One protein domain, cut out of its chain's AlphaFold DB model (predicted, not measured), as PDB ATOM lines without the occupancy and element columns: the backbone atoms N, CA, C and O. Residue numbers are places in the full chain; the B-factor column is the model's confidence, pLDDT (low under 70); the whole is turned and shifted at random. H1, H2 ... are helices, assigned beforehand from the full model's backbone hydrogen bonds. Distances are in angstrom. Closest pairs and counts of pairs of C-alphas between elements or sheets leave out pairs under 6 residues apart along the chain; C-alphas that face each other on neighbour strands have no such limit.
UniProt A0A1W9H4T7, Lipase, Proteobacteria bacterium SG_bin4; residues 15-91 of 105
ATOM      1  N   TRP A  15      -3.051  29.205  41.751       78.19
ATOM      2  CA  TRP A  15      -3.273  28.266  40.654       78.19
ATOM      3  C   TRP A  15      -4.325  27.214  41.007       78.19
ATOM      4  O   TRP A  15      -5.199  26.921  40.198       78.19
ATOM      5  N   GLN A  16      -4.315  26.719  42.248       75.19
ATOM      6  CA  GLN A  16      -5.340  25.812  42.758       75.19
ATOM      7  C   GLN A  16      -6.724  26.476  42.753       75.19
ATOM      8  O   GLN A  16      -7.680  25.884  42.259       75.19
ATOM      9  N   ARG A  17      -6.836  27.730  43.216       74.44
ATOM     10  CA  ARG A  17      -8.087  28.502  43.115       74.44
ATOM     11  C   ARG A  17      -8.542  28.683  41.666       74.44
ATOM     12  O   ARG A  17      -9.709  28.437  41.381       74.44
ATOM     13  N   GLY A  18      -7.641  29.071  40.763       79.62
ATOM     14  CA  GLY A  18      -7.949  29.238  39.338       79.62
ATOM     15  C   GLY A  18      -8.407  27.936  38.675       79.62
ATOM     16  O   GLY A  18      -9.395  27.930  37.945       79.62
ATOM     17  N   PHE A  19      -7.753  26.820  38.998       83.56
ATOM     18  CA  PHE A  19      -8.133  25.491  38.527       83.56
ATOM     19  C   PHE A  19      -9.541  25.102  38.993       83.56
ATOM     20  O   PHE A  19     -10.372  24.712  38.173       83.56
ATOM     21  N   PHE A  20      -9.849  25.276  40.284       77.19
ATOM     22  CA  PHE A  20     -11.201  25.040  40.796       77.19
ATOM     23  C   PHE A  20     -12.230  25.977  40.161       77.19
ATOM     24  O   PHE A  20     -13.341  25.543  39.882       77.19
ATOM     25  N   MET A  21     -11.875  27.233  39.882       76.50
ATOM     26  CA  MET A  21     -12.779  28.186  39.236       76.50
ATOM     27  C   MET A  21     -13.151  27.740  37.814       76.50
ATOM     28  O   MET A  21     -14.329  27.750  37.466       76.50
ATOM     29  N   ILE A  22     -12.182  27.260  37.023       83.75
ATOM     30  CA  ILE A  22     -12.431  26.694  35.683       83.75
ATOM     31  C   ILE A  22     -13.248  25.398  35.774       83.75
ATOM     32  O   ILE A  22     -14.209  25.221  35.024       83.75
ATOM     33  N   LEU A  23     -12.904  24.508  36.711       83.62
ATOM     34  CA  LEU A  23     -13.630  23.257  36.931       83.62
ATOM     35  C   LEU A  23     -15.105  23.523  37.266       83.62
ATOM     36  O   LEU A  23     -15.998  22.977  36.618       83.62
ATOM     37  N   TYR A  24     -15.366  24.399  38.239       76.44
ATOM     38  CA  TYR A  24     -16.724  24.760  38.637       76.44
ATOM     39  C   TYR A  24     -17.466  25.549  37.561       76.44
ATOM     40  O   TYR A  24     -18.678  25.395  37.447       76.44
ATOM     41  N   MET A  25     -16.771  26.319  36.722       81.50
ATOM     42  CA  MET A  25     -17.384  26.965  35.560       81.50
ATOM     43  C   MET A  25     -17.891  25.936  34.537       81.50
ATOM     44  O   MET A  25     -19.009  26.071  34.035       81.50
ATOM     45  N   GLY A  26     -17.125  24.870  34.284       84.94
ATOM     46  CA  GLY A  26     -17.573  23.746  33.458       84.94
ATOM     47  C   GLY A  26     -18.768  23.008  34.069       84.94
ATOM     48  O   GLY A  26     -19.766  22.771  33.387       84.94
ATOM     49  N   ILE A  27     -18.707  22.709  35.371       84.50
ATOM     50  CA  ILE A  27     -19.802  22.057  36.111       84.50
ATOM     51  C   ILE A  27     -21.068  22.917  36.098       84.50
ATOM     52  O   ILE A  27     -22.160  22.394  35.888       84.50
ATOM     53  N   TYR A  28     -20.939  24.230  36.285       81.69
ATOM     54  CA  TYR A  28     -22.059  25.166  36.221       81.69
ATOM     55  C   TYR A  28     -22.724  25.140  34.839       81.69
ATOM     56  O   TYR A  28     -23.946  25.022  34.744       81.69
ATOM     57  N   GLY A  29     -21.926  25.161  33.765       84.81
ATOM     58  CA  GLY A  29     -22.431  25.005  32.399       84.81
ATOM     59  C   GLY A  29     -23.158  23.673  32.188       84.81
ATOM     60  O   GLY A  29     -24.251  23.645  31.621       84.81
ATOM     61  N   PHE A  30     -22.602  22.579  32.710       88.44
ATOM     62  CA  PHE A  30     -23.223  21.255  32.656       88.44
ATOM     63  C   PHE A  30     -24.540  21.186  33.445       88.44
ATOM     64  O   PHE A  30     -25.523  20.638  32.951       88.44
ATOM     65  N   CYS A  31     -24.607  21.797  34.630       86.69
ATOM     66  CA  CYS A  31     -25.836  21.893  35.419       86.69
ATOM     67  C   CYS A  31     -26.920  22.690  34.686       86.69
ATOM     68  O   CYS A  31     -28.085  22.294  34.681       86.69
ATOM     69  N   ASN A  32     -26.546  23.788  34.024       86.75
ATOM     70  CA  ASN A  32     -27.477  24.564  33.213       86.75
ATOM     71  C   ASN A  32     -28.015  23.746  32.026       86.75
ATOM     72  O   ASN A  32     -29.215  23.758  31.755       86.75
ATOM     73  N   PHE A  33     -27.146  22.982  31.356       89.88
ATOM     74  CA  PHE A  33     -27.558  22.050  30.305       89.88
ATOM     75  C   PHE A  33     -28.526  20.978  30.834       89.88
ATOM     76  O   PHE A  33     -29.574  20.742  30.234       89.88
ATOM     77  N   LEU A  34     -28.232  20.394  31.999       89.06
ATOM     78  CA  LEU A  34     -29.116  19.454  32.694       89.06
ATOM     79  C   LEU A  34     -30.497  20.051  32.982       89.06
ATOM     80  O   LEU A  34     -31.496  19.387  32.730       89.06
ATOM     81  N   ILE A  35     -30.574  21.295  33.465       87.31
ATOM     82  CA  ILE A  35     -31.855  21.978  33.706       87.31
ATOM     83  C   ILE A  35     -32.675  22.077  32.418       87.31
ATOM     84  O   ILE A  35     -33.868  21.777  32.429       87.31
ATOM     85  N   ILE A  36     -32.044  22.449  31.303       89.44
ATOM     86  CA  ILE A  36     -32.717  22.523  30.000       89.44
ATOM     87  C   ILE A  36     -33.242  21.140  29.591       89.44
ATOM     88  O   ILE A  36     -34.398  21.019  29.178       89.44
ATOM     89  N   CYS A  37     -32.436  20.087  29.762       90.25
ATOM     90  CA  CYS A  37     -32.870  18.713  29.512       90.25
ATOM     91  C   CYS A  37     -34.053  18.301  30.402       90.25
ATOM     92  O   CYS A  37     -35.001  17.699  29.899       90.25
ATOM     93  N   ILE A  38     -34.031  18.643  31.695       87.75
ATOM     94  CA  ILE A  38     -35.126  18.355  32.634       87.75
ATOM     95  C   ILE A  38     -36.400  19.073  32.197       87.75
ATOM     96  O   ILE A  38     -37.451  18.442  32.144       87.75
ATOM     97  N   PHE A  39     -36.325  20.358  31.837       87.81
ATOM     98  CA  PHE A  39     -37.485  21.097  31.333       87.81
ATOM     99  C   PHE A  39     -38.082  20.439  30.089       87.81
ATOM    100  O   PHE A  39     -39.301  20.271  30.010       87.81
ATOM    101  N   PHE A  40     -37.236  20.019  29.146       90.69
ATOM    102  CA  PHE A  40     -37.689  19.331  27.942       90.69
ATOM    103  C   PHE A  40     -38.350  17.987  28.268       90.69
ATOM    104  O   PHE A  40     -39.440  17.691  27.782       90.69
ATOM    105  N   PHE A  41     -37.740  17.189  29.146       88.88
ATOM    106  CA  PHE A  41     -38.297  15.904  29.562       88.88
ATOM    107  C   PHE A  41     -39.619  16.065  30.319       88.88
ATOM    108  O   PHE A  41     -40.562  15.303  30.101       88.88
ATOM    109  N   GLN A  42     -39.714  17.075  31.184       85.94
ATOM    110  CA  GLN A  42     -40.935  17.392  31.916       85.94
ATOM    111  C   GLN A  42     -42.066  17.755  30.955       85.94
ATOM    112  O   GLN A  42     -43.186  17.282  31.122       85.94
ATOM    113  N   PHE A  43     -41.761  18.538  29.918       87.88
ATOM    114  CA  PHE A  43     -42.711  18.896  28.870       87.88
ATOM    115  C   PHE A  43     -43.184  17.670  28.076       87.88
ATOM    116  O   PHE A  43     -44.385  17.478  27.894       87.88
ATOM    117  N   VAL A  44     -42.263  16.788  27.677       89.31
ATOM    118  CA  VAL A  44     -42.601  15.523  26.998       89.31
ATOM    119  C   VAL A  44     -43.465  14.628  27.892       89.31
ATOM    120  O   VAL A  44     -44.480  14.095  27.444       89.31
ATOM    121  N   THR A  45     -43.112  14.495  29.172       85.62
ATOM    122  CA  THR A  45     -43.875  13.681  30.130       85.62
ATOM    123  C   THR A  45     -45.266  14.256  30.365       85.62
ATOM    124  O   THR A  45     -46.230  13.499  30.430       85.62
ATOM    125  N   LEU A  46     -45.391  15.582  30.434       86.88
ATOM    126  CA  LEU A  46     -46.677  16.259  30.562       86.88
ATOM    127  C   LEU A  46     -47.588  15.963  29.363       86.88
ATOM    128  O   LEU A  46     -48.773  15.718  29.559       86.88
ATOM    129  N   ILE A  47     -47.040  15.922  28.144       87.81
ATOM    130  CA  ILE A  47     -47.800  15.586  26.928       87.81
ATOM    131  C   ILE A  47     -48.250  14.121  26.931       87.81
ATOM    132  O   ILE A  47     -49.383  13.831  26.557       87.81
ATOM    133  N   ILE A  48     -47.378  13.196  27.340       86.25
ATOM    134  CA  ILE A  48     -47.668  11.755  27.278       86.25
ATOM    135  C   ILE A  48     -48.555  11.304  28.447       86.25
ATOM    136  O   ILE A  48     -49.504  10.552  28.252       86.25
ATOM    137  N   THR A  49     -48.225  11.731  29.666       82.88
ATOM    138  CA  THR A  49     -48.804  11.212  30.921       82.88
ATOM    139  C   THR A  49     -49.844  12.162  31.522       82.88
ATOM    140  O   THR A  49     -50.642  11.752  32.358       82.88
ATOM    141  N   GLY A  50     -49.841  13.445  31.144       79.38
ATOM    142  CA  GLY A  50     -50.704  14.466  31.751       79.38
ATOM    143  C   GLY A  50     -50.300  14.866  33.174       79.38
ATOM    144  O   GLY A  50     -50.903  15.771  33.745       79.38
ATOM    145  N   GLN A  51     -49.276  14.227  33.750       77.88
ATOM    146  CA  GLN A  51     -48.765  14.532  35.080       77.88
ATOM    147  C   GLN A  51     -47.241  14.710  35.076       77.88
ATOM    148  O   GLN A  51     -46.532  13.956  34.404       77.88
ATOM    149  N   PRO A  52     -46.720  15.690  35.833       75.81
ATOM    150  CA  PRO A  52     -45.290  15.859  36.043       75.81
ATOM    151  C   PRO A  52     -44.684  14.658  36.787       75.81
ATOM    152  O   PRO A  52     -45.253  14.171  37.761       75.81
ATOM    153  N   ASN A  53     -43.498  14.199  36.372       76.44
ATOM    154  CA  ASN A  53     -42.814  13.101  37.056       76.44
ATOM    155  C   ASN A  53     -42.241  13.586  38.400       76.44
ATOM    156  O   ASN A  53     -41.331  14.417  38.430       76.44
ATOM    157  N   ALA A  54     -42.763  13.055  39.510       79.81
ATOM    158  CA  ALA A  54     -42.354  13.444  40.860       79.81
ATOM    159  C   ALA A  54     -40.870  13.161  41.146       79.81
ATOM    160  O   ALA A  54     -40.226  13.936  41.850       79.81
ATOM    161  N   LEU A  55     -40.299  12.094  40.578       78.50
ATOM    162  CA  LEU A  55     -38.884  11.762  40.759       78.50
ATOM    163  C   LEU A  55     -37.986  12.816  40.100       78.50
ATOM    164  O   LEU A  55     -37.049  13.313  40.722       78.50
ATOM    165  N   LEU A  56     -38.305  13.209  38.863       81.31
ATOM    166  CA  LEU A  56     -37.561  14.256  38.159       81.31
ATOM    167  C   LEU A  56     -37.748  15.627  38.806       81.31
ATOM    168  O   LEU A  56     -36.804  16.415  38.841       81.31
ATOM    169  N   LEU A  57     -38.937  15.903  39.342       82.25
ATOM    170  CA  LEU A  57     -39.205  17.136  40.071       82.25
ATOM    171  C   LEU A  57     -38.309  17.247  41.316       82.25
ATOM    172  O   LEU A  57     -37.594  18.240  41.452       82.25
ATOM    173  N   ASN A  58     -38.263  16.206  42.156       82.38
ATOM    174  CA  ASN A  58     -37.383  16.148  43.333       82.38
ATOM    175  C   ASN A  58     -35.893  16.238  42.948       82.38
ATOM    176  O   ASN A  58     -35.112  16.951  43.587       82.38
ATOM    177  N   PHE A  59     -35.490  15.577  41.858       83.94
ATOM    178  CA  PHE A  59     -34.124  15.676  41.339       83.94
ATOM    179  C   PHE A  59     -33.776  17.105  40.902       83.94
ATOM    180  O   PHE A  59     -32.709  17.613  41.243       83.94
ATOM    181  N   SER A  60     -34.686  17.785  40.198       83.62
ATOM    182  CA  SER A  60     -34.481  19.165  39.743       83.62
ATOM    183  C   SER A  60     -34.334  20.156  40.901       83.62
ATOM    184  O   SER A  60     -33.509  21.067  40.829       83.62
ATOM    185  N   GLN A  61     -35.069  19.948  41.998       83.81
ATOM    186  CA  GLN A  61     -34.960  20.762  43.209       83.81
ATOM    187  C   GLN A  61     -33.605  20.565  43.896       83.81
ATOM    188  O   GLN A  61     -32.924  21.543  44.215       83.81
ATOM    189  N   SER A  62     -33.175  19.309  44.033       82.56
ATOM    190  CA  SER A  62     -31.851  18.949  44.553       82.56
ATOM    191  C   SER A  62     -30.728  19.558  43.696       82.56
ATOM    192  O   SER A  62     -29.788  20.164  44.213       82.56
ATOM    193  N   LEU A  63     -30.864  19.502  42.365       84.06
ATOM    194  CA  LEU A  63     -29.931  20.121  41.419       84.06
ATOM    195  C   LEU A  63     -29.889  21.654  41.562       84.06
ATOM    196  O   LEU A  63     -28.811  22.248  41.546       84.06
ATOM    197  N   GLY A  64     -31.036  22.310  41.752       83.38
ATOM    198  CA  GLY A  64     -31.100  23.750  42.018       83.38
ATOM    199  C   GLY A  64     -30.394  24.144  43.320       83.38
ATOM    200  O   GLY A  64     -29.636  25.120  43.351       83.38
ATOM    201  N   ALA A  65     -30.572  23.353  44.383       82.38
ATOM    202  CA  ALA A  65     -29.859  23.541  45.644       82.38
ATOM    203  C   ALA A  65     -28.338  23.388  45.467       82.38
ATOM    204  O   ALA A  65     -27.576  24.191  46.011       82.38
ATOM    205  N   TYR A  66     -27.897  22.423  44.654       81.88
ATOM    206  CA  TYR A  66     -26.487  22.237  44.309       81.88
ATOM    207  C   TYR A  66     -25.900  23.446  43.566       81.88
ATOM    208  O   TYR A  66     -24.848  23.958  43.954       81.88
ATOM    209  N   ILE A  67     -26.605  23.979  42.563       81.31
ATOM    210  CA  ILE A  67     -26.173  25.186  41.834       81.31
ATOM    211  C   ILE A  67     -26.008  26.371  42.791       81.31
ATOM    212  O   ILE A  67     -25.025  27.109  42.705       81.31
ATOM    213  N   ARG A  68     -26.926  26.539  43.749       80.38
ATOM    214  CA  ARG A  68     -26.831  27.604  44.757       80.38
ATOM    215  C   ARG A  68     -25.579  27.472  45.630       80.38
ATOM    216  O   ARG A  68     -24.961  28.489  45.954       80.38
ATOM    217  N   GLN A  69     -25.180  26.245  45.980       77.44
ATOM    218  CA  GLN A  69     -23.925  25.997  46.699       77.44
ATOM    219  C   GLN A  69     -22.705  26.356  45.838       77.44
ATOM    220  O   GLN A  69     -21.802  27.033  46.330       77.44
ATOM    221  N   ILE A  70     -22.705  25.996  44.546       78.56
ATOM    222  CA  ILE A  70     -21.633  26.369  43.603       78.56
ATOM    223  C   ILE A  70     -21.483  27.889  43.501       78.56
ATOM    224  O   ILE A  70     -20.373  28.407  43.621       78.56
ATOM    225  N   ILE A  71     -22.590  28.611  43.322       76.38
ATOM    226  CA  ILE A  71     -22.578  30.078  43.240       76.38
ATOM    227  C   ILE A  71     -22.056  30.682  44.547       76.38
ATOM    228  O   ILE A  71     -21.248  31.604  44.506       76.38
ATOM    229  N   SER A  72     -22.467  30.154  45.702       74.56
ATOM    230  CA  SER A  72     -22.030  30.662  47.012       74.56
ATOM    231  C   SER A  72     -20.527  30.473  47.241       74.56
ATOM    232  O   SER A  72     -19.877  31.382  47.760       74.56
ATOM    233  N   TYR A  73     -19.969  29.341  46.802       73.56
ATOM    234  CA  TYR A  73     -18.527  29.090  46.818       73.56
ATOM    235  C   TYR A  73     -17.773  30.034  45.867       73.56
ATOM    236  O   TYR A  73     -16.804  30.680  46.265       73.56
ATOM    237  N   MET A  74     -18.250  30.192  44.624       69.12
ATOM    238  CA  MET A  74     -17.643  31.125  43.663       69.12
ATOM    239  C   MET A  74     -17.713  32.586  44.128       69.12
ATOM    240  O   MET A  74     -16.776  33.346  43.893       69.12
ATOM    241  N   ALA A  75     -18.792  32.974  44.807       73.56
ATOM    242  CA  ALA A  75     -18.994  34.318  45.341       73.56
ATOM    243  C   ALA A  75     -18.170  34.614  46.606       73.56
ATOM    244  O   ALA A  75     -18.315  35.696  47.168       73.56
ATOM    245  N   LEU A  76     -17.329  33.678  47.068       63.97
ATOM    246  CA  LEU A  76     -16.562  33.785  48.318       63.97
ATOM    247  C   LEU A  76     -17.438  33.989  49.567       63.97
ATOM    248  O   LEU A  76     -16.935  34.368  50.619       63.97
ATOM    249  N   ASN A  77     -18.738  33.701  49.472       64.50
ATOM    250  CA  ASN A  77     -19.649  33.763  50.614       64.50
ATOM    251  C   ASN A  77     -19.434  32.581  51.570       64.50
ATOM    252  O   ASN A  77     -19.964  32.566  52.678       64.50
ATOM    253  N   THR A  78     -18.719  31.546  51.128       62.75
ATOM    254  CA  THR A  78     -18.522  30.305  51.871       62.75
ATOM    255  C   THR A  78     -17.276  29.575  51.370       62.75
ATOM    256  O   THR A  78     -17.109  29.394  50.167       62.75
ATOM    257  N   ASP A  79     -16.430  29.113  52.297       62.31
ATOM    258  CA  ASP A  79     -15.255  28.264  52.016       62.31
ATOM    259  C   ASP A  79     -15.603  26.764  51.900       62.31
ATOM    260  O   ASP A  79     -14.731  25.920  51.700       62.31
ATOM    261  N   HIS A  80     -16.883  26.404  52.022       60.59
ATOM    262  CA  HIS A  80     -17.359  25.028  51.908       60.59
ATOM    263  C   HIS A  80     -17.406  24.601  50.435       60.59
ATOM    264  O   HIS A  80     -18.140  25.183  49.633       60.59
ATOM    265  N   LEU A  81     -16.627  23.576  50.079       64.19
ATOM    266  CA  LEU A  81     -16.581  23.054  48.715       64.19
ATOM    267  C   LEU A  81     -17.871  22.278  48.409       64.19
ATOM    268  O   LEU A  81     -18.149  21.302  49.104       64.19
ATOM    269  N   PRO A  82     -18.647  22.637  47.376       66.62
ATOM    270  CA  PRO A  82     -19.824  21.867  46.978       66.62
ATOM    271  C   PRO A  82     -19.427  20.477  46.444       66.62
ATOM    272  O   PRO A  82     -18.256  20.227  46.135       66.62
ATOM    273  N   PHE A  83     -20.403  19.564  46.329       60.91
ATOM    274  CA  PHE A  83     -20.226  18.209  45.772       60.91
ATOM    275  C   PHE A  83     -19.305  18.215  44.527       60.91
ATOM    276  O   PHE A  83     -19.452  19.111  43.683       60.91
ATOM    277  N   PRO A  84     -18.345  17.275  44.388       54.00
ATOM    278  CA  PRO A  84     -18.200  15.987  45.093       54.00
ATOM    279  C   PRO A  84     -17.486  16.019  46.454       54.00
ATOM    280  O   PRO A  84     -17.304  14.970  47.063       54.00
ATOM    281  N   PHE A  85     -17.076  17.189  46.951       65.75
ATOM    282  CA  PHE A  85     -16.321  17.293  48.210       65.75
ATOM    283  C   PHE A  85     -17.199  17.461  49.461       65.75
ATOM    284  O   PHE A  85     -16.713  17.300  50.575       65.75
ATOM    285  N   SER A  86     -18.488  17.757  49.273       66.06
ATOM    286  CA  SER A  86     -19.522  17.779  50.317       66.06
ATOM    287  C   SER A  86     -20.694  16.886  49.921       66.06
ATOM    288  O   SER A  86     -20.813  16.519  48.752       66.06
ATOM    289  N   ALA A  87     -21.567  16.555  50.875       71.12
ATOM    290  CA  ALA A  87     -22.774  15.770  50.626       71.12
ATOM    291  C   ALA A  87     -23.654  16.406  49.533       71.12
ATOM    292  O   ALA A  87     -23.813  17.629  49.473       71.12
ATOM    293  N   TRP A  88     -24.223  15.565  48.664       72.19
ATOM    294  CA  TRP A  88     -25.220  16.007  47.691       72.19
ATOM    295  C   TRP A  88     -26.436  16.562  48.448       72.19
ATOM    296  O   TRP A  88     -26.891  15.905  49.387       72.19
ATOM    297  N   PRO A  89     -26.964  17.744  48.086       67.00
ATOM    298  CA  PRO A  89     -28.171  18.265  48.710       67.00
ATOM    299  C   PRO A  89     -29.353  17.371  48.332       67.00
ATOM    300  O   PRO A  89     -29.904  17.481  47.241       67.00
ATOM    301  N   VAL A  90     -29.711  16.464  49.233       65.12
ATOM    302  CA  VAL A  90     -30.959  15.710  49.179       65.12
ATOM    303  C   VAL A  90     -31.981  16.551  49.931       65.12
ATOM    304  O   VAL A  90     -31.741  16.936  51.073       65.12
ATOM    305  N   ASP A  91     -33.088  16.902  49.279       59.78
ATOM    306  CA  ASP A  91     -34.234  17.448  50.004       59.78
ATOM    307  C   ASP A  91     -34.655  16.438  51.086       59.78
ATOM    308  O   ASP A  91     -34.693  15.233  50.828       59.78
TER     309      ASP A  91
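AT A GLANCE: This is residues 15 to 91 of the 105 residues of the protein "Lipase" of Proteobacteria bacterium SG_bin4 (UniProt A0A1W9H4T7). A long helical hairpin with unequal arms: H1 runs nearly the full length of the rod, and the shorter H2 folds back beside it. After H2, residues 75 to 91, with no named element, turn back along H2. The printed part has 77 residues, with two named helices in the order H1, H2 and no named strand; the class is all helix. The whole is loose, with a radius of gyration of the C-alphas of 14.8 A, and spans 49 by 22 by 17 A.

IN THESE COORDINATES: H1, residues 15 to 49, begins at C-alpha 15 (-3.273, 28.266, 40.654) and is 49.6 A long from first to last C-alpha. H2, residues 54 to 74, is 30.5 A long and ends at C-alpha 74 (-17.643, 31.125, 43.663).

HOW THE PARTS SIT: H1 and H2 form a helical hairpin and touch; their closest C-alphas, of Tyr 28 and Ile 67, are 7.0 A apart. They run opposite ways at a shallow tilt of 21 degrees. In H1 and H2 every O i to N i+4 pair is within hydrogen-bond range.

THE WHOLE: The C-alphas farthest apart, of Trp 15 and Gly 50, are 50.2 A apart. The printed part has no cut, and the link from H1 to H2 is tight. The model's pLDDT is under 70 at residues 74, 76 to 86 and 89 to 91.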